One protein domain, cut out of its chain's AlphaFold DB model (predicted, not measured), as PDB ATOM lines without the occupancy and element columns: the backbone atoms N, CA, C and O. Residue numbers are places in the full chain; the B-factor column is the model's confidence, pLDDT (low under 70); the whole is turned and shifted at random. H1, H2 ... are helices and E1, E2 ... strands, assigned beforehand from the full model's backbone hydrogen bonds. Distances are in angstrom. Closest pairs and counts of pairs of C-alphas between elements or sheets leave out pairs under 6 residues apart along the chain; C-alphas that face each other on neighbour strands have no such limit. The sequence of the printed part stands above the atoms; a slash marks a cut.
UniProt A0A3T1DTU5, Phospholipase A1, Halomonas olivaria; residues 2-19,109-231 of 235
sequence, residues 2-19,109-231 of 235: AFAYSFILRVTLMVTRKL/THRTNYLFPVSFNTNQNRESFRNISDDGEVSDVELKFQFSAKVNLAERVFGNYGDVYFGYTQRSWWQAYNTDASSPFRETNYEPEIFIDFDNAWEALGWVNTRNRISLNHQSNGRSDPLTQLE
ATOM      1  N   ALA A   2     117.639 -46.979 -14.619       39.00
ATOM      2  CA  ALA A   2     118.943 -46.752 -15.218       39.00
ATOM      3  C   ALA A   2     118.775 -45.623 -16.241       39.00
ATOM      4  O   ALA A   2     117.801 -45.587 -16.988       39.00
ATOM      5  N   PHE A   3     119.679 -44.651 -16.217       44.41
ATOM      6  CA  PHE A   3     119.896 -43.783 -17.367       44.41
ATOM      7  C   PHE A   3     121.173 -44.308 -18.031       44.41
ATOM      8  O   PHE A   3     122.072 -44.783 -17.337       44.41
ATOM      9  N   ALA A   4     121.276 -44.285 -19.354       51.59
ATOM     10  CA  ALA A   4     122.531 -44.608 -20.023       51.59
ATOM     11  C   ALA A   4     123.303 -43.312 -20.130       51.59
ATOM     12  O   ALA A   4     122.843 -42.307 -20.674       51.59
ATOM     13  N   TYR A   5     124.485 -43.373 -19.556       56.62
ATOM     14  CA  TYR A   5     125.428 -42.292 -19.480       56.62
ATOM     15  C   TYR A   5     126.759 -42.840 -19.963       56.62
ATOM     16  O   TYR A   5     127.195 -43.903 -19.517       56.62
ATOM     17  N   SER A   6     127.397 -42.120 -20.879       62.72
ATOM     18  CA  SER A   6     128.764 -42.415 -21.299       62.72
ATOM     19  C   SER A   6     129.671 -41.287 -20.842       62.72
ATOM     20  O   SER A   6     129.382 -40.122 -21.112       62.72
ATOM     21  N   PHE A   7     130.752 -41.639 -20.149       64.56
ATOM     22  CA  PHE A   7     131.870 -40.738 -19.896       64.56
ATOM     23  C   PHE A   7     132.998 -41.112 -20.842       64.56
ATOM     24  O   PHE A   7     133.497 -42.238 -20.806       64.56
ATOM     25  N   ILE A   8     133.396 -40.168 -21.689       75.00
ATOM     26  CA  ILE A   8     134.454 -40.374 -22.673       75.00
ATOM     27  C   ILE A   8     135.551 -39.350 -22.402       75.00
ATOM     28  O   ILE A   8     135.305 -38.143 -22.401       75.00
ATOM     29  N   LEU A   9     136.767 -39.845 -22.174       68.06
ATOM     30  CA  LEU A   9     137.971 -39.027 -22.245       68.06
ATOM     31  C   LEU A   9     138.334 -38.867 -23.722       68.06
ATOM     32  O   LEU A   9     138.592 -39.864 -24.398       68.06
ATOM     33  N   ARG A  10     138.357 -37.631 -24.225       81.88
ATOM     34  CA  ARG A  10     138.738 -37.342 -25.612       81.88
ATOM     35  C   ARG A  10     140.026 -36.533 -25.654       81.88
ATOM     36  O   ARG A  10     140.199 -35.575 -24.902       81.88
ATOM     37  N   VAL A  11     140.920 -36.920 -26.560       70.38
ATOM     38  CA  VAL A  11     142.117 -36.153 -26.919       70.38
ATOM     39  C   VAL A  11     141.977 -35.750 -28.380       70.38
ATOM     40  O   VAL A  11     141.721 -36.601 -29.231       70.38
ATOM     41  N   THR A  12     142.099 -34.459 -28.679       77.75
ATOM     42  CA  THR A  12     141.990 -33.943 -30.051       77.75
ATOM     43  C   THR A  12     143.224 -33.127 -30.401       77.75
ATOM     44  O   THR A  12     143.625 -32.246 -29.645       77.75
ATOM     45  N   LEU A  13     143.810 -33.437 -31.558       76.38
ATOM     46  CA  LEU A  13     144.943 -32.731 -32.153       76.38
ATOM     47  C   LEU A  13     144.433 -32.035 -33.414       76.38
ATOM     48  O   LEU A  13     143.891 -32.705 -34.296       76.38
ATOM     49  N   MET A  14     144.571 -30.713 -33.503       74.44
ATOM     50  CA  MET A  14     144.189 -29.968 -34.703       74.44
ATOM     51  C   MET A  14     145.427 -29.708 -35.555       74.44
ATOM     52  O   MET A  14     146.369 -29.055 -35.109       74.44
ATOM     53  N   VAL A  15     145.425 -30.251 -36.773       69.25
ATOM     54  CA  VAL A  15     146.596 -30.267 -37.647       69.25
ATOM     55  C   VAL A  15     146.227 -29.760 -39.041       69.25
ATOM     56  O   VAL A  15     145.295 -30.277 -39.658       69.25
ATOM     57  N   THR A  16     146.963 -28.777 -39.559       65.50
ATOM     58  CA  THR A  16     146.818 -28.277 -40.937       65.50
ATOM     59  C   THR A  16     147.953 -28.799 -41.825       65.50
ATOM     60  O   THR A  16     149.100 -28.896 -41.391       65.50
ATOM     61  N   ARG A  17     147.635 -29.199 -43.067       53.34
ATOM     62  CA  ARG A  17     148.594 -29.782 -44.025       53.34
ATOM     63  C   ARG A  17     149.171 -28.699 -44.937       53.34
ATOM     64  O   ARG A  17     148.409 -28.005 -45.604       53.34
ATOM     65  N   LYS A  18     150.497 -28.625 -45.060       52.94
ATOM     66  CA  LYS A  18     151.178 -27.847 -46.105       52.94
ATOM     67  C   LYS A  18     151.149 -28.596 -47.446       52.94
ATOM     68  O   LYS A  18     151.430 -29.797 -47.508       52.94
ATOM     69  N   LEU A  19     150.839 -27.887 -48.533       49.06
ATOM     70  CA  LEU A  19     151.114 -28.347 -49.901       49.06
ATOM     71  C   LEU A  19     152.641 -28.313 -50.125       49.06
ATOM     72  O   LEU A  19     153.272 -27.320 -49.764       49.06
ATOM     73  N   THR A 109     130.619 -19.619 -29.561       91.19
ATOM     74  CA  THR A 109     130.286 -20.894 -30.204       91.19
ATOM     75  C   THR A 109     131.338 -21.960 -29.874       91.19
ATOM     76  O   THR A 109     132.535 -21.682 -29.802       91.19
ATOM     77  N   HIS A 110     130.895 -23.202 -29.649       91.44
ATOM     78  CA  HIS A 110     131.797 -24.336 -29.387       91.44
ATOM     79  C   HIS A 110     131.919 -25.247 -30.603       91.44
ATOM     80  O   HIS A 110     132.983 -25.356 -31.207       91.44
ATOM     81  N   ARG A 111     130.801 -25.870 -30.988       92.50
ATOM     82  CA  ARG A 111     130.642 -26.612 -32.244       92.50
ATOM     83  C   ARG A 111     129.731 -25.842 -33.195       92.50
ATOM     84  O   ARG A 111     129.098 -24.859 -32.809       92.50
ATOM     85  N   THR A 112     129.635 -26.310 -34.436       93.19
ATOM     86  CA  THR A 112     128.735 -25.732 -35.438       93.19
ATOM     87  C   THR A 112     127.303 -25.693 -34.913       93.19
ATOM     88  O   THR A 112     126.760 -26.715 -34.494       93.19
ATOM     89  N   ASN A 113     126.691 -24.515 -34.950       94.94
ATOM     90  CA  ASN A 113     125.265 -24.352 -34.704       94.94
ATOM     91  C   ASN A 113     124.546 -24.441 -36.051       94.94
ATOM     92  O   ASN A 113     124.979 -23.811 -37.015       94.94
ATOM     93  N   TYR A 114     123.481 -25.232 -36.136       96.56
ATOM     94  CA  TYR A 114     122.727 -25.392 -37.379       96.56
ATOM     95  C   TYR A 114     121.257 -25.699 -37.115       96.56
ATOM     96  O   TYR A 114     120.896 -26.272 -36.087       96.56
ATOM     97  N   LEU A 115     120.427 -25.369 -38.101       96.81
ATOM     98  CA  LEU A 115     119.015 -25.713 -38.173       96.81
ATOM     99  C   LEU A 115     118.733 -26.245 -39.577       96.81
ATOM    100  O   LEU A 115     118.932 -25.542 -40.564       96.81
ATOM    101  N   PHE A 116     118.249 -27.477 -39.654       97.19
ATOM    102  CA  PHE A 116     117.681 -28.077 -40.849       97.19
ATOM    103  C   PHE A 116     116.165 -28.138 -40.665       97.19
ATOM    104  O   PHE A 116     115.684 -29.016 -39.943       97.19
ATOM    105  N   PRO A 117     115.407 -27.222 -41.299       95.56
ATOM    106  CA  PRO A 117     113.950 -27.229 -41.216       95.56
ATOM    107  C   PRO A 117     113.356 -28.547 -41.715       95.56
ATOM    108  O   PRO A 117     112.386 -29.031 -41.152       95.56
ATOM    109  N   VAL A 118     113.982 -29.147 -42.735       95.06
ATOM    110  CA  VAL A 118     113.566 -30.413 -43.337       95.06
ATOM    111  C   VAL A 118     114.754 -31.369 -43.376       95.06
ATOM    112  O   VAL A 118     115.780 -31.087 -43.995       95.06
ATOM    113  N   SER A 119     114.603 -32.515 -42.726       92.88
ATOM    114  CA  SER A 119     115.491 -33.670 -42.789       92.88
ATOM    115  C   SER A 119     114.649 -34.905 -43.083       92.88
ATOM    116  O   SER A 119     113.555 -35.041 -42.543       92.88
ATOM    117  N   PHE A 120     115.138 -35.779 -43.960       92.62
ATOM    118  CA  PHE A 120     114.419 -36.977 -44.382       92.62
ATOM    119  C   PHE A 120     115.206 -38.230 -44.009       92.62
ATOM    120  O   PHE A 120     116.397 -38.330 -44.314       92.62
ATOM    121  N   ASN A 121     114.545 -39.186 -43.366       88.00
ATOM    122  CA  ASN A 121     115.109 -40.474 -42.994       88.00
ATOM    123  C   ASN A 121     114.037 -41.557 -43.136       88.00
ATOM    124  O   ASN A 121     113.054 -41.526 -42.408       88.00
ATOM    125  N   THR A 122     114.259 -42.515 -44.036       82.94
ATOM    126  CA  THR A 122     113.322 -43.608 -44.354       82.94
ATOM    127  C   THR A 122     113.455 -44.831 -43.450       82.94
ATOM    128  O   THR A 122     112.633 -45.742 -43.521       82.94
ATOM    129  N   ASN A 123     114.504 -44.904 -42.628       83.62
ATOM    130  CA  ASN A 123     114.787 -46.056 -41.775       83.62
ATOM    131  C   ASN A 123     114.727 -45.661 -40.298       83.62
ATOM    132  O   ASN A 123     115.691 -45.805 -39.543       83.62
ATOM    133  N   GLN A 124     113.594 -45.086 -39.897       81.94
ATOM    134  CA  GLN A 124     113.364 -44.719 -38.505       81.94
ATOM    135  C   GLN A 124     112.943 -45.934 -37.682       81.94
ATOM    136  O   GLN A 124     112.157 -46.776 -38.122       81.94
ATOM    137  N   ASN A 125     113.449 -46.015 -36.451       82.69
ATOM    138  CA  ASN A 125     113.117 -47.099 -35.536       82.69
ATOM    139  C   ASN A 125     111.683 -46.933 -35.001       82.69
ATOM    140  O   ASN A 125     111.456 -46.279 -33.981       82.69
ATOM    141  N   ARG A 126     110.720 -47.543 -35.703       83.44
ATOM    142  CA  ARG A 126     109.288 -47.488 -35.372       83.44
ATOM    143  C   ARG A 126     108.978 -48.083 -34.002       83.44
ATOM    144  O   ARG A 126     108.171 -47.525 -33.268       83.44
ATOM    145  N   GLU A 127     109.651 -49.173 -33.635       80.94
ATOM    146  CA  GLU A 127     109.452 -49.829 -32.338       80.94
ATOM    147  C   GLU A 127     109.887 -48.923 -31.181       80.94
ATOM    148  O   GLU A 127     109.171 -48.786 -30.193       80.94
ATOM    149  N   SER A 128     111.016 -48.219 -31.320       81.88
ATOM    150  CA  SER A 128     111.430 -47.232 -30.316       81.88
ATOM    151  C   SER A 128     110.488 -46.030 -30.260       81.88
ATOM    152  O   SER A 128     110.324 -45.462 -29.182       81.88
ATOM    153  N   PHE A 129     109.898 -45.624 -31.388       84.69
ATOM    154  CA  PHE A 129     109.006 -44.465 -31.445       84.69
ATOM    155  C   PHE A 129     107.682 -44.688 -30.711       84.69
ATOM    156  O   PHE A 129     107.178 -43.752 -30.099       84.69
ATOM    157  N   ARG A 130     107.168 -45.925 -30.680       83.56
ATOM    158  CA  ARG A 130     105.955 -46.282 -29.919       83.56
ATOM    159  C   ARG A 130     106.061 -45.994 -28.422       83.56
ATOM    160  O   ARG A 130     105.057 -45.785 -27.772       83.56
ATOM    161  N   ASN A 131     107.274 -45.948 -27.870       83.56
ATOM    162  CA  ASN A 131     107.470 -45.566 -26.469       83.56
ATOM    163  C   ASN A 131     107.414 -44.035 -26.252       83.56
ATOM    164  O   ASN A 131     107.490 -43.580 -25.114       83.56
ATOM    165  N   ILE A 132     107.364 -43.237 -27.327       83.62
ATOM    166  CA  ILE A 132     107.344 -41.763 -27.311       83.62
ATOM    167  C   ILE A 132     105.924 -41.242 -27.541       83.62
ATOM    168  O   ILE A 132     105.517 -40.294 -26.877       83.62
ATOM    169  N   SER A 133     105.201 -41.841 -28.489       81.50
ATOM    170  CA  SER A 133     103.807 -41.523 -28.787       81.50
ATOM    171  C   SER A 133     103.021 -42.813 -28.985       81.50
ATOM    172  O   SER A 133     103.413 -43.645 -29.806       81.50
ATOM    173  N   ASP A 134     101.916 -42.949 -28.249       77.25
ATOM    174  CA  ASP A 134     100.943 -44.037 -28.423       77.25
ATOM    175  C   ASP A 134     100.020 -43.780 -29.628       77.25
ATOM    176  O   ASP A 134      99.490 -44.715 -30.233       77.25
ATOM    177  N   ASP A 135      99.876 -42.507 -30.003       71.88
ATOM    178  CA  ASP A 135      99.063 -42.052 -31.120       71.88
ATOM    179  C   ASP A 135      99.986 -41.746 -32.314       71.88
ATOM    180  O   ASP A 135     100.874 -40.900 -32.223       71.88
ATOM    181  N   GLY A 136      99.814 -42.449 -33.435       76.62
ATOM    182  CA  GLY A 136     100.510 -42.164 -34.699       76.62
ATOM    183  C   GLY A 136     101.810 -42.942 -34.964       76.62
ATOM    184  O   GLY A 136     102.497 -43.426 -34.067       76.62
ATOM    185  N   GLU A 137     102.155 -43.078 -36.248       86.81
ATOM    186  CA  GLU A 137     103.441 -43.640 -36.678       86.81
ATOM    187  C   GLU A 137     104.516 -42.551 -36.762       86.81
ATOM    188  O   GLU A 137     104.227 -41.363 -36.899       86.81
ATOM    189  N   VAL A 138     105.782 -42.961 -36.703       90.06
ATOM    190  CA  VAL A 138     106.901 -42.045 -36.924       90.06
ATOM    191  C   VAL A 138     106.888 -41.519 -38.366       90.06
ATOM    192  O   VAL A 138     106.678 -42.285 -39.305       90.06
ATOM    193  N   SER A 139     107.129 -40.220 -38.546       91.56
ATOM    194  CA  SER A 139     107.245 -39.592 -39.863       91.56
ATOM    195  C   SER A 139     108.691 -39.619 -40.340       91.56
ATOM    196  O   SER A 139     109.613 -39.321 -39.576       91.56
ATOM    197  N   ASP A 140     108.880 -39.887 -41.632       92.88
ATOM    198  CA  ASP A 140     110.190 -39.848 -42.284       92.88
ATOM    199  C   ASP A 140     110.763 -38.422 -42.371       92.88
ATOM    200  O   ASP A 140     111.969 -38.261 -42.560       92.88
ATOM    201  N   VAL A 141     109.923 -37.388 -42.221       93.94
ATOM    202  CA  VAL A 141     110.325 -35.976 -42.247       93.94
ATOM    203  C   VAL A 141     110.406 -35.415 -40.829       93.94
ATOM    204  O   VAL A 141     109.419 -35.400 -40.093       93.94
ATOM    205  N   GLU A 142     111.564 -34.866 -40.469       94.94
ATOM    206  CA  GLU A 142     111.807 -34.234 -39.174       94.94
ATOM    207  C   GLU A 142     112.626 -32.944 -39.293       94.94
ATOM    208  O   GLU A 142     113.377 -32.736 -40.245       94.94
ATOM    209  N   LEU A 143     112.489 -32.068 -38.302       97.06
ATOM    210  CA  LEU A 143     113.341 -30.902 -38.117       97.06
ATOM    211  C   LEU A 143     114.542 -31.320 -37.267       97.06
ATOM    212  O   LEU A 143     114.385 -31.913 -36.198       97.06
ATOM    213  N   LYS A 144     115.754 -31.000 -37.723       96.56
ATOM    214  CA  LYS A 144     116.997 -31.325 -37.011       96.56
ATOM    215  C   LYS A 144     117.756 -30.053 -36.675       96.56
ATOM    216  O   LYS A 144     117.991 -29.231 -37.553       96.56
ATOM    217  N   PHE A 145     118.206 -29.900 -35.437       97.31
ATOM    218  CA  PHE A 145     119.058 -28.768 -35.069       97.31
ATOM    219  C   PHE A 145     120.133 -29.149 -34.063       97.31
ATOM    220  O   PHE A 145     120.001 -30.118 -33.312       97.31
ATOM    221  N   GLN A 146     121.196 -28.351 -34.057       97.81
ATOM    222  CA  GLN A 146     122.248 -28.414 -33.059       97.81
ATOM    223  C   GLN A 146     122.497 -27.029 -32.488       97.81
ATOM    224  O   GLN A 146     122.774 -26.083 -33.227       97.81
ATOM    225  N   PHE A 147     122.454 -26.961 -31.164       96.56
ATOM    226  CA  PHE A 147     122.935 -25.828 -30.398       96.56
ATOM    227  C   PHE A 147     124.267 -26.201 -29.752       96.56
ATOM    228  O   PHE A 147     124.404 -27.293 -29.199       96.56
ATOM    229  N   SER A 148     125.258 -25.318 -29.819       97.12
ATOM    230  CA  SER A 148     126.517 -25.525 -29.125       97.12
ATOM    231  C   SER A 148     127.220 -24.230 -28.749       97.12
ATOM    232  O   SER A 148     127.627 -23.447 -29.610       97.12
ATOM    233  N   ALA A 149     127.445 -24.070 -27.451       94.25
ATOM    234  CA  ALA A 149     128.140 -22.932 -26.873       94.25
ATOM    235  C   ALA A 149     129.237 -23.407 -25.919       94.25
ATOM    236  O   ALA A 149     129.195 -24.533 -25.416       94.25
ATOM    237  N   LYS A 150     130.223 -22.544 -25.686       93.00
ATOM    238  CA  LYS A 150     131.226 -22.711 -24.636       93.00
ATOM    239  C   LYS A 150     131.339 -21.437 -23.822       93.00
ATOM    240  O   LYS A 150     131.076 -20.348 -24.321       93.00
ATOM    241  N   VAL A 151     131.784 -21.596 -22.587       90.44
ATOM    242  CA  VAL A 151     132.177 -20.505 -21.701       90.44
ATOM    243  C   VAL A 151     133.571 -20.791 -21.166       90.44
ATOM    244  O   VAL A 151     133.913 -21.947 -20.898       90.44
ATOM    245  N   ASN A 152     134.390 -19.749 -21.047       89.06
ATOM    246  CA  ASN A 152     135.669 -19.851 -20.357       89.06
ATOM    247  C   ASN A 152     135.404 -19.952 -18.846       89.06
ATOM    248  O   ASN A 152     134.602 -19.190 -18.308       89.06
ATOM    249  N   LEU A 153     136.028 -20.926 -18.184       88.56
ATOM    250  CA  LEU A 153     135.933 -21.106 -16.734       88.56
ATOM    251  C   LEU A 153     137.176 -20.591 -16.013       88.56
ATOM    252  O   LEU A 153     137.067 -20.022 -14.928       88.56
ATOM    253  N   ALA A 154     138.347 -20.858 -16.585       88.25
ATOM    254  CA  ALA A 154     139.626 -20.436 -16.047       88.25
ATOM    255  C   ALA A 154     140.656 -20.361 -17.172       88.25
ATOM    256  O   ALA A 154     140.759 -21.271 -17.992       88.25
ATOM    257  N   GLU A 155     141.459 -19.309 -17.169       86.00
ATOM    258  CA  GLU A 155     142.558 -19.134 -18.112       86.00
ATOM    259  C   GLU A 155     143.880 -19.524 -17.452       86.00
ATOM    260  O   GLU A 155     144.065 -19.328 -16.246       86.00
ATOM    261  N   ARG A 156     144.816 -20.039 -18.254       83.81
ATOM    262  CA  ARG A 156     146.220 -20.248 -17.858       83.81
ATOM    263  C   ARG A 156     146.396 -21.116 -16.601       83.81
ATOM    264  O   ARG A 156     147.199 -20.815 -15.719       83.81
ATOM    265  N   VAL A 157     145.663 -22.224 -16.505       86.31
ATOM    266  CA  VAL A 157     145.706 -23.093 -15.310       86.31
ATOM    267  C   VAL A 157     147.020 -23.879 -15.169       86.31
ATOM    268  O   VAL A 157     147.321 -24.373 -14.083       86.31
ATOM    269  N   PHE A 158     147.830 -23.967 -16.232       80.50
ATOM    270  CA  PHE A 158     149.166 -24.575 -16.232       80.50
ATOM    271  C   PHE A 158     150.237 -23.560 -16.674       80.50
ATOM    272  O   PHE A 158     150.814 -23.649 -17.759       80.50
ATOM    273  N   GLY A 159     150.530 -22.580 -15.815       71.94
ATOM    274  CA  GLY A 159     151.519 -21.532 -16.096       71.94
ATOM    275  C   GLY A 159     150.919 -20.393 -16.923       71.94
ATOM    276  O   GLY A 159     149.957 -19.790 -16.482       71.94
ATOM    277  N   ASN A 160     151.481 -20.093 -18.101       71.00
ATOM    278  CA  ASN A 160     150.911 -19.137 -19.072       71.00
ATOM    279  C   ASN A 160     150.104 -19.839 -20.187       71.00
ATOM    280  O   ASN A 160     149.824 -19.234 -21.219       71.00
ATOM    281  N   TYR A 161     149.757 -21.117 -19.997       75.75
ATOM    282  CA  TYR A 161     149.091 -21.963 -20.989       75.75
ATOM    283  C   TYR A 161     147.974 -22.788 -20.342       75.75
ATOM    284  O   TYR A 161     147.976 -23.016 -19.130       75.75
ATOM    285  N   GLY A 162     147.055 -23.290 -21.169       84.56
ATOM    286  CA  GLY A 162     145.990 -24.183 -20.729       84.56
ATOM    287  C   GLY A 162     144.755 -23.416 -20.283       84.56
ATOM    288  O   GLY A 162     144.666 -23.018 -19.125       84.56
ATOM    289  N   ASP A 163     143.795 -23.256 -21.189       88.94
ATOM    290  CA  ASP A 163     142.529 -22.582 -20.900       88.94
ATOM    291  C   ASP A 163     141.419 -23.616 -20.721       88.94
ATOM    292  O   ASP A 163     141.228 -24.498 -21.562       88.94
ATOM    293  N   VAL A 164     140.716 -23.533 -19.594       91.94
ATOM    294  CA  VAL A 164     139.643 -24.445 -19.204       91.94
ATOM    295  C   VAL A 164     138.304 -23.856 -19.603       91.94
ATOM    296  O   VAL A 164     137.958 -22.726 -19.249       91.94
ATOM    297  N   TYR A 165     137.505 -24.674 -20.272       92.56
ATOM    298  CA  TYR A 165     136.192 -24.311 -20.761       92.56
ATOM    299  C   TYR A 165     135.142 -25.312 -20.303       92.56
ATOM    300  O   TYR A 165     135.400 -26.510 -20.152       92.56
ATOM    301  N   PHE A 166     133.924 -24.806 -20.174       94.19
ATOM    302  CA  PHE A 166     132.724 -25.620 -20.168       94.19
ATOM    303  C   PHE A 166     132.032 -25.474 -21.517       94.19
ATOM    304  O   PHE A 166     131.699 -24.368 -21.938       94.19
ATOM    305  N   GLY A 167     131.833 -26.593 -22.199       95.19
ATOM    306  CA  GLY A 167     131.076 -26.700 -23.434       95.19
ATOM    307  C   GLY A 167     129.740 -27.384 -23.191       95.19
ATOM    308  O   GLY A 167     129.629 -28.323 -22.405       95.19
ATOM    309  N   TYR A 168     128.726 -26.945 -23.920       95.88
ATOM    310  CA  TYR A 168     127.449 -27.633 -23.999       95.88
ATOM    311  C   TYR A 168     127.060 -27.784 -25.463       95.88
ATOM    312  O   TYR A 168     127.029 -26.806 -26.215       95.88
ATOM    313  N   THR A 169     126.777 -29.015 -25.877       96.81
ATOM    314  CA  THR A 169     126.210 -29.324 -27.189       96.81
ATOM    315  C   THR A 169     124.889 -30.059 -26.998       96.81
ATOM    316  O   THR A 169     124.813 -31.036 -26.261       96.81
ATOM    317  N   GLN A 170     123.848 -29.613 -27.694       96.62
ATOM    318  CA  GLN A 170     122.560 -30.290 -27.752       96.62
ATOM    319  C   GLN A 170     122.191 -30.552 -29.206       96.62
ATOM    320  O   GLN A 170     122.214 -29.636 -30.028       96.62
ATOM    321  N   ARG A 171     121.822 -31.793 -29.522       96.81
ATOM    322  CA  ARG A 171     121.348 -32.212 -30.847       96.81
ATOM    323  C   ARG A 171     119.927 -32.729 -30.716       96.81
ATOM    324  O   ARG A 171     119.691 -33.610 -29.901       96.81
ATOM    325  N   SER A 172     118.995 -32.186 -31.491       96.06
ATOM    326  CA  SER A 172     117.583 -32.566 -31.392       96.06
ATOM    327  C   SER A 172     117.006 -32.945 -32.748       96.06
ATOM    328  O   SER A 172     117.297 -32.301 -33.759       96.06
ATOM    329  N   TRP A 173     116.156 -33.968 -32.730       94.94
ATOM    330  CA  TRP A 173     115.340 -34.428 -33.846       94.94
ATOM    331  C   TRP A 173     113.875 -34.299 -33.460       94.94
ATOM    332  O   TRP A 173     113.390 -34.966 -32.544       94.94
ATOM    333  N   TRP A 174     113.181 -33.395 -34.137       95.56
ATOM    334  CA  TRP A 174     111.826 -32.998 -33.811       95.56
ATOM    335  C   TRP A 174     110.872 -33.386 -34.933       95.56
ATOM    336  O   TRP A 174     111.027 -32.950 -36.072       95.56
ATOM    337  N   GLN A 175     109.838 -34.158 -34.606       94.62
ATOM    338  CA  GLN A 175     108.776 -34.538 -35.534       94.62
ATOM    339  C   GLN A 175     107.779 -33.380 -35.716       94.62
ATOM    340  O   GLN A 175     106.578 -33.557 -35.569       94.62
ATOM    341  N   ALA A 176     108.271 -32.175 -36.019       95.12
ATOM    342  CA  ALA A 176     107.487 -30.937 -36.060       95.12
ATOM    343  C   ALA A 176     106.236 -31.039 -36.953       95.12
ATOM    344  O   ALA A 176     105.201 -30.451 -36.645       95.12
ATOM    345  N   TYR A 177     106.334 -31.822 -38.030       94.12
ATOM    346  CA  TYR A 177     105.284 -32.016 -39.029       94.12
ATOM    347  C   TYR A 177     104.352 -33.203 -38.744       94.12
ATOM    348  O   TYR A 177     103.385 -33.395 -39.475       94.12
ATOM    349  N   ASN A 178     104.629 -34.013 -37.719       93.19
ATOM    350  CA  ASN A 178     103.839 -35.196 -37.384       93.19
ATOM    351  C   ASN A 178     102.704 -34.833 -36.419       93.19
ATOM    352  O   ASN A 178     102.758 -35.133 -35.226       93.19
ATOM    353  N   THR A 179     101.691 -34.139 -36.936       92.44
ATOM    354  CA  THR A 179     100.558 -33.665 -36.130       92.44
ATOM    355  C   THR A 179      99.724 -34.801 -35.551       92.44
ATOM    356  O   THR A 179      99.174 -34.638 -34.465       92.44
ATOM    357  N   ASP A 180      99.676 -35.950 -36.230       91.12
ATOM    358  CA  ASP A 180      98.941 -37.136 -35.776       91.12
ATOM    359  C   ASP A 180      99.538 -37.708 -34.483       91.12
ATOM    360  O   ASP A 180      98.802 -38.193 -33.629       91.12
ATOM    361  N   ALA A 181     100.858 -37.571 -34.302       90.44
ATOM    362  CA  ALA A 181     101.568 -37.926 -33.074       90.44
ATOM    363  C   ALA A 181     101.764 -36.753 -32.096       90.44
ATOM    364  O   ALA A 181     102.553 -36.851 -31.159       90.44
ATOM    365  N   SER A 182     101.074 -35.623 -32.298       92.06
ATOM    366  CA  SER A 182     101.245 -34.386 -31.511       92.06
ATOM    367  C   SER A 182     102.645 -33.755 -31.600       92.06
ATOM    368  O   SER A 182     103.115 -33.103 -30.667       92.06
ATOM    369  N   SER A 183     103.316 -33.927 -32.739       93.75
ATOM    370  CA  SER A 183     104.616 -33.338 -33.080       93.75
ATOM    371  C   SER A 183     105.713 -33.503 -32.007       93.75
ATOM    372  O   SER A 183     106.296 -32.506 -31.560       93.75
ATOM    373  N   PRO A 184     106.039 -34.736 -31.576       93.31
ATOM    374  CA  PRO A 184     106.923 -34.964 -30.442       93.31
ATOM    375  C   PRO A 184     108.397 -34.759 -30.815       93.31
ATOM    376  O   PRO A 184     108.828 -34.974 -31.954       93.31
ATOM    377  N   PHE A 185     109.229 -34.402 -29.838       93.06
ATOM    378  CA  PHE A 185     110.676 -34.559 -29.995       93.06
ATOM    379  C   PHE A 185     110.997 -36.053 -30.017       93.06
ATOM    380  O   PHE A 185     110.775 -36.757 -29.033       93.06
ATOM    381  N   ARG A 186     111.509 -36.551 -31.146       91.44
ATOM    382  CA  ARG A 186     111.872 -37.963 -31.287       91.44
ATOM    383  C   ARG A 186     113.118 -38.280 -30.478       91.44
ATOM    384  O   ARG A 186     113.161 -39.336 -29.856       91.44
ATOM    385  N   GLU A 187     114.100 -37.385 -30.485       89.94
ATOM    386  CA  GLU A 187     115.321 -37.548 -29.703       89.94
ATOM    387  C   GLU A 187     115.975 -36.202 -29.379       89.94
ATOM    388  O   GLU A 187     115.971 -35.286 -30.208       89.94
ATOM    389  N   THR A 188     116.581 -36.106 -28.196       92.81
ATOM    390  CA  THR A 188     117.433 -34.978 -27.810       92.81
ATOM    391  C   THR A 188     118.667 -35.492 -27.085       92.81
ATOM    392  O   THR A 188     118.584 -35.953 -25.955       92.81
ATOM    393  N   ASN A 189     119.830 -35.349 -27.717       94.12
ATOM    394  CA  ASN A 189     121.110 -35.706 -27.123       94.12
ATOM    395  C   ASN A 189     121.735 -34.485 -26.452       94.12
ATOM    396  O   ASN A 189     121.948 -33.454 -27.097       94.12
ATOM    397  N   TYR A 190     122.057 -34.641 -25.174       94.50
ATOM    398  CA  TYR A 190     122.733 -33.685 -24.312       94.50
ATOM    399  C   TYR A 190     124.190 -34.093 -24.138       94.50
ATOM    400  O   TYR A 190     124.484 -35.203 -23.692       94.50
ATOM    401  N   GLU A 191     125.098 -33.183 -24.478       95.38
ATOM    402  CA  GLU A 191     126.536 -33.422 -24.460       95.38
ATOM    403  C   GLU A 191     127.274 -32.273 -23.746       95.38
ATOM    404  O   GLU A 191     127.858 -31.400 -24.401       95.38
ATOM    405  N   PRO A 192     127.207 -32.201 -22.401       95.69
ATOM    406  CA  PRO A 192     128.095 -31.344 -21.628       95.69
ATOM    407  C   PRO A 192     129.541 -31.862 -21.663       95.69
ATOM    408  O   PRO A 192     129.811 -33.065 -21.613       95.69
ATOM    409  N   GLU A 193     130.487 -30.931 -21.716       95.88
ATOM    410  CA  GLU A 193     131.917 -31.200 -21.812       95.88
ATOM    411  C   GLU A 193     132.694 -30.207 -20.943       95.88
ATOM    412  O   GLU A 193     132.445 -29.006 -20.991       95.88
ATOM    413  N   ILE A 194     133.668 -30.687 -20.174       95.94
ATOM    414  CA  ILE A 194     134.710 -29.835 -19.591       95.94
ATOM    415  C   ILE A 194     136.000 -30.172 -20.314       95.94
ATOM    416  O   ILE A 194     136.360 -31.345 -20.428       95.94
ATOM    417  N   PHE A 195     136.693 -29.163 -20.819       94.69
ATOM    418  CA  PHE A 195     137.906 -29.377 -21.590       94.69
ATOM    419  C   PHE A 195     138.952 -28.316 -21.318       94.69
ATOM    420  O   PHE A 195     138.635 -27.209 -20.894       94.69
ATOM    421  N   ILE A 196     140.199 -28.684 -21.581       93.19
ATOM    422  CA  ILE A 196     141.339 -27.785 -21.547       93.19
ATOM    423  C   ILE A 196     142.008 -27.745 -22.917       93.19
ATOM    424  O   ILE A 196     142.270 -28.794 -23.514       93.19
ATOM    425  N   ASP A 197     142.268 -26.532 -23.394       91.25
ATOM    426  CA  ASP A 197     142.974 -26.271 -24.642       91.25
ATOM    427  C   ASP A 197     144.401 -25.796 -24.380       91.25
ATOM    428  O   ASP A 197     144.645 -24.866 -23.613       91.25
ATOM    429  N   PHE A 198     145.345 -26.424 -25.073       87.88
ATOM    430  CA  PHE A 198     146.739 -26.015 -25.148       87.88
ATOM    431  C   PHE A 198     147.040 -25.576 -26.572       87.88
ATOM    432  O   PHE A 198     147.265 -26.392 -27.476       87.88
ATOM    433  N   ASP A 199     147.045 -24.271 -26.770       81.81
ATOM    434  CA  ASP A 199     147.425 -23.693 -28.040       81.81
ATOM    435  C   ASP A 199     148.939 -23.798 -28.268       81.81
ATOM    436  O   ASP A 199     149.748 -23.609 -27.358       81.81
ATOM    437  N   ASN A 200     149.326 -24.153 -29.490       77.19
ATOM    438  CA  ASN A 200     150.710 -24.402 -29.880       77.19
ATOM    439  C   ASN A 200     150.894 -24.127 -31.380       77.19
ATOM    440  O   ASN A 200     149.938 -23.803 -32.069       77.19
ATOM    441  N   ALA A 201     152.126 -24.187 -31.879       76.25
ATOM    442  CA  ALA A 201     152.411 -23.977 -33.301       76.25
ATOM    443  C   ALA A 201     153.654 -24.763 -33.739       76.25
ATOM    444  O   ALA A 201     154.519 -24.231 -34.441       76.25
ATOM    445  N   TRP A 202     153.805 -25.996 -33.243       77.88
ATOM    446  CA  TRP A 202     154.936 -26.831 -33.647       77.88
ATOM    447  C   TRP A 202     154.653 -27.479 -34.999       77.88
ATOM    448  O   TRP A 202     153.526 -27.875 -35.307       77.88
ATOM    449  N   GLU A 203     155.706 -27.580 -35.801       79.25
ATOM    450  CA  GLU A 203     155.660 -28.161 -37.133       79.25
ATOM    451  C   GLU A 203     156.385 -29.507 -37.151       79.25
ATOM    452  O   GLU A 203     157.477 -29.655 -36.596       79.25
ATOM    453  N   ALA A 204     155.800 -30.486 -37.836       77.81
ATOM    454  CA  ALA A 204     156.476 -31.728 -38.181       77.81
ATOM    455  C   ALA A 204     155.951 -32.286 -39.505       77.81
ATOM    456  O   ALA A 204     154.749 -32.340 -39.734       77.81
ATOM    457  N   LEU A 205     156.850 -32.759 -40.376       80.94
ATOM    458  CA  LEU A 205     156.498 -33.475 -41.615       80.94
ATOM    459  C   LEU A 205     155.534 -32.707 -42.552       80.94
ATOM    460  O   LEU A 205     154.725 -33.324 -43.243       80.94
ATOM    461  N   GLY A 206     155.612 -31.370 -42.580       73.88
ATOM    462  CA  GLY A 206     154.717 -30.519 -43.377       73.88
ATOM    463  C   GLY A 206     153.333 -30.313 -42.756       73.88
ATOM    464  O   GLY A 206     152.402 -29.907 -43.447       73.88
ATOM    465  N   TRP A 207     153.188 -30.601 -41.468       76.06
ATOM    466  CA  TRP A 207     151.972 -30.392 -40.702       76.06
ATOM    467  C   TRP A 207     152.220 -29.401 -39.575       76.06
ATOM    468  O   TRP A 207     153.233 -29.512 -38.884       76.06
ATOM    469  N   VAL A 208     151.284 -28.481 -39.353       79.75
ATOM    470  CA  VAL A 208     151.332 -27.544 -38.225       79.75
ATOM    471  C   VAL A 208     150.264 -27.960 -37.226       79.75
ATOM    472  O   VAL A 208     149.075 -27.955 -37.546       79.75
ATOM    473  N   ASN A 209     150.689 -28.365 -36.029       83.06
ATOM    474  CA  ASN A 209     149.768 -28.595 -34.925       83.06
ATOM    475  C   ASN A 209     149.517 -27.269 -34.223       83.06
ATOM    476  O   ASN A 209     150.453 -26.583 -33.806       83.06
ATOM    477  N   THR A 210     148.245 -26.917 -34.123       81.75
ATOM    478  CA  THR A 210     147.836 -25.599 -33.664       81.75
ATOM    479  C   THR A 210     147.171 -25.617 -32.296       81.75
ATOM    480  O   THR A 210     147.197 -24.634 -31.553       81.75
ATOM    481  N   ARG A 211     146.590 -26.761 -31.923       85.12
ATOM    482  CA  ARG A 211     145.861 -26.921 -30.668       85.12
ATOM    483  C   ARG A 211     145.796 -28.379 -30.254       85.12
ATOM    484  O   ARG A 211     145.417 -29.247 -31.041       85.12
ATOM    485  N   ASN A 212     146.079 -28.613 -28.978       89.94
ATOM    486  CA  ASN A 212     145.845 -29.886 -28.312       89.94
ATOM    487  C   ASN A 212     144.730 -29.707 -27.286       89.94
ATOM    488  O   ASN A 212     144.813 -28.815 -26.445       89.94
ATOM    489  N   ARG A 213     143.719 -30.572 -27.324       92.06
ATOM    490  CA  ARG A 213     142.608 -30.572 -26.370       92.06
ATOM    491  C   ARG A 213     142.577 -31.862 -25.575       92.06
ATOM    492  O   ARG A 213     142.704 -32.942 -26.152       92.06
ATOM    493  N   ILE A 214     142.306 -31.740 -24.280       93.06
ATOM    494  CA  ILE A 214     141.912 -32.857 -23.418       93.06
ATOM    495  C   ILE A 214     140.525 -32.546 -22.864       93.06
ATOM    496  O   ILE A 214     140.317 -31.457 -22.329       93.06
ATOM    497  N   SER A 215     139.578 -33.476 -22.986       92.56
ATOM    498  CA  SER A 215     138.208 -33.253 -22.529       92.56
ATOM    499  C   SER A 215     137.569 -34.435 -21.816       92.56
ATOM    500  O   SER A 215     137.788 -35.599 -22.154       92.56
ATOM    501  N   LEU A 216     136.746 -34.103 -20.823       93.62
ATOM    502  CA  LEU A 216     135.790 -34.992 -20.186       93.62
ATOM    503  C   LEU A 216     134.416 -34.680 -20.756       93.62
ATOM    504  O   LEU A 216     133.862 -33.603 -20.534       93.62
ATOM    505  N   ASN A 217     133.881 -35.634 -21.498       91.81
ATOM    506  CA  ASN A 217     132.614 -35.506 -22.189       91.81
ATOM    507  C   ASN A 217     131.598 -36.459 -21.567       91.81
ATOM    508  O   ASN A 217     131.913 -37.623 -21.305       91.81
ATOM    509  N   HIS A 218     130.390 -35.960 -21.334       90.12
ATOM    510  CA  HIS A 218     129.267 -36.773 -20.906       90.12
ATOM    511  C   HIS A 218     128.178 -36.711 -21.965       90.12
ATOM    512  O   HIS A 218     127.787 -35.622 -22.364       90.12
ATOM    513  N   GLN A 219     127.672 -37.863 -22.401       88.00
ATOM    514  CA  GLN A 219     126.559 -37.940 -23.349       88.00
ATOM    515  C   GLN A 219     125.386 -38.687 -22.736       88.00
ATOM    516  O   GLN A 219     125.559 -39.763 -22.157       88.00
ATOM    517  N   SER A 220     124.196 -38.116 -22.902       87.88
ATOM    518  CA  SER A 220     122.926 -38.748 -22.558       87.88
ATOM    519  C   SER A 220     121.826 -38.256 -23.493       87.88
ATOM    520  O   SER A 220     121.957 -37.197 -24.104       87.88
ATOM    521  N   ASN A 221     120.721 -38.989 -23.569       86.81
ATOM    522  CA  ASN A 221     119.529 -38.542 -24.283       86.81
ATOM    523  C   ASN A 221     118.399 -38.061 -23.347       86.81
ATOM    524  O   ASN A 221     117.276 -37.806 -23.771       86.81
ATOM    525  N   GLY A 222     118.679 -37.955 -22.041       81.62
ATOM    526  CA  GLY A 222     117.719 -37.498 -21.029       81.62
ATOM    527  C   GLY A 222     116.515 -38.424 -20.807       81.62
ATOM    528  O   GLY A 222     115.588 -38.044 -20.093       81.62
ATOM    529  N   ARG A 223     116.505 -39.629 -21.395       80.50
ATOM    530  CA  ARG A 223     115.385 -40.573 -21.304       80.50
ATOM    531  C   ARG A 223     115.649 -41.709 -20.328       80.50
ATOM    532  O   ARG A 223     116.783 -42.149 -20.145       80.50
ATOM    533  N   SER A 224     114.565 -42.186 -19.721       74.69
ATOM    534  CA  SER A 224     114.561 -43.385 -18.883       74.69
ATOM    535  C   SER A 224     114.380 -44.650 -19.727       74.69
ATOM    536  O   SER A 224     113.929 -44.580 -20.875       74.69
ATOM    537  N   ASP A 225     114.737 -45.802 -19.155       64.88
ATOM    538  CA  ASP A 225     114.487 -47.112 -19.763       64.88
ATOM    539  C   ASP A 225     113.020 -47.234 -20.235       64.88
ATOM    540  O   ASP A 225     112.117 -46.863 -19.479       64.88
ATOM    541  N   PRO A 226     112.741 -47.768 -21.442       67.62
ATOM    542  CA  PRO A 226     113.658 -48.409 -22.396       67.62
ATOM    543  C   PRO A 226     114.201 -47.469 -23.491       67.62
ATOM    544  O   PRO A 226     114.844 -47.925 -24.432       67.62
ATOM    545  N   LEU A 227     113.912 -46.167 -23.426       64.69
ATOM    546  CA  LEU A 227     114.171 -45.207 -24.512       64.69
ATOM    547  C   LEU A 227     115.601 -44.676 -24.567       64.69
ATOM    548  O   LEU A 227     115.934 -43.800 -25.367       64.69
ATOM    549  N   THR A 228     116.440 -45.158 -23.675       63.12
ATOM    550  CA  THR A 228     117.779 -44.661 -23.494       63.12
ATOM    551  C   THR A 228     118.697 -45.122 -24.635       63.12
ATOM    552  O   THR A 228     118.883 -46.316 -24.856       63.12
ATOM    553  N   GLN A 229     119.293 -44.170 -25.353       65.25
ATOM    554  CA  GLN A 229     120.204 -44.409 -26.475       65.25
ATOM    555  C   GLN A 229     121.483 -43.586 -26.290       65.25
ATOM    556  O   GLN A 229     121.442 -42.423 -25.892       65.25
ATOM    557  N   LEU A 230     122.630 -44.201 -26.587       58.19
ATOM    558  CA  LEU A 230     123.932 -43.540 -26.670       58.19
ATOM    559  C   LEU A 230     124.410 -43.650 -28.117       58.19
ATOM    560  O   LEU A 230     124.391 -44.746 -28.680       58.19
ATOM    561  N   GLU A 231     124.843 -42.544 -28.726       53.50
ATOM    562  CA  GLU A 231     125.553 -42.659 -30.002       53.50
ATOM    563  C   GLU A 231     126.868 -43.427 -29.783       53.50
ATOM    564  O   GLU A 231     127.607 -43.123 -28.838       53.50
TER     565      GLU A 231
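This is residues 2 to 19 and 109 to 231 of the 235 residues of the protein "Phospholipase A1" of Halomonas olivaria (UniProt A0A3T1DTU5). This is one long antiparallel sheet of six strands, curled like part of a barrel and open along one side, with no helix packed on either face. At one end the sheet bends over, where the hairpin of E5 and E6 turns beside the last residues of E1; the very short helix H1 is at the other end, in the loop between E2 and E3. The printed part has 141 residues, with the named elements E1 E2 H1 E3 E4 E5 E6 along the chain; the sheet's order is E1 E6 E5 E4 E3 E2, and the class is mostly strand. The whole is loose, with a radius of gyration of the C-alphas of 19.5 A, and spans 58 by 39 by 22 A.

E1, residues 6 to 17, is an edge strand and the antiparallel neighbour of E6, residues 207 to 219, at 165 degrees; N 8 and O 217 are 3.0 A apart, within hydrogen-bond range. The other edge strand is E2, residues 114 to 120, antiparallel to E3, residues 141 to 154, at 155 degrees, with N 116 and O 144 2.7 A apart. H1, residues 126 to 129, is not on the sheet; its closest C-alpha to E5, residues 185 to 204, is that of Phe 129, 7.1 A from that of Arg 186. H1 is too short for an O i to N i+4 pair, but its one O i to N i+3 pair is within range. E3 and E4, residues 163 to 174, form a hairpin at 167 degrees, with N 147 and O 170 2.9 A apart. E4 and E5 form a hairpin at 146 degrees, with N 191 and O 169 2.8 A apart. E5 and E6 form a hairpin at 150 degrees, with N 198 and O 212 2.8 A apart. E3 E4 E5 E6 is a meander, each strand the antiparallel neighbour of the one before. E5 bends by 84 degrees at residue 201 and E6 by 64 degrees at residue 216. E1 and E3 are apart.

E1 begins at C-alpha 6 (128.764, -42.415, -21.299) and is 32.7 A long. E2 measures 15.9 A, H1 5.0 A, E3 42.3 A and E4 34.9 A. E5, the longest strand with 20 residues, is 46.6 A long and ends at C-alpha 204 (156.476, -31.728, -38.181). E6, 31.7 A long, ends at C-alpha 219 (126.559, -37.940, -23.349).

The C-alphas farthest apart, those of Asp 135 and Leu 205, are 59.0 A apart. Residues 20 to 108 are not printed, and C-alphas 19 and 109 are 29.6 A apart across the cut. The link from H1 to E3 is long, with 11 residues. Residues 220 to 231 hold no named element. Confidence is under 70 at residues 2 to 7, 9, 15 to 19 and 225 to 231.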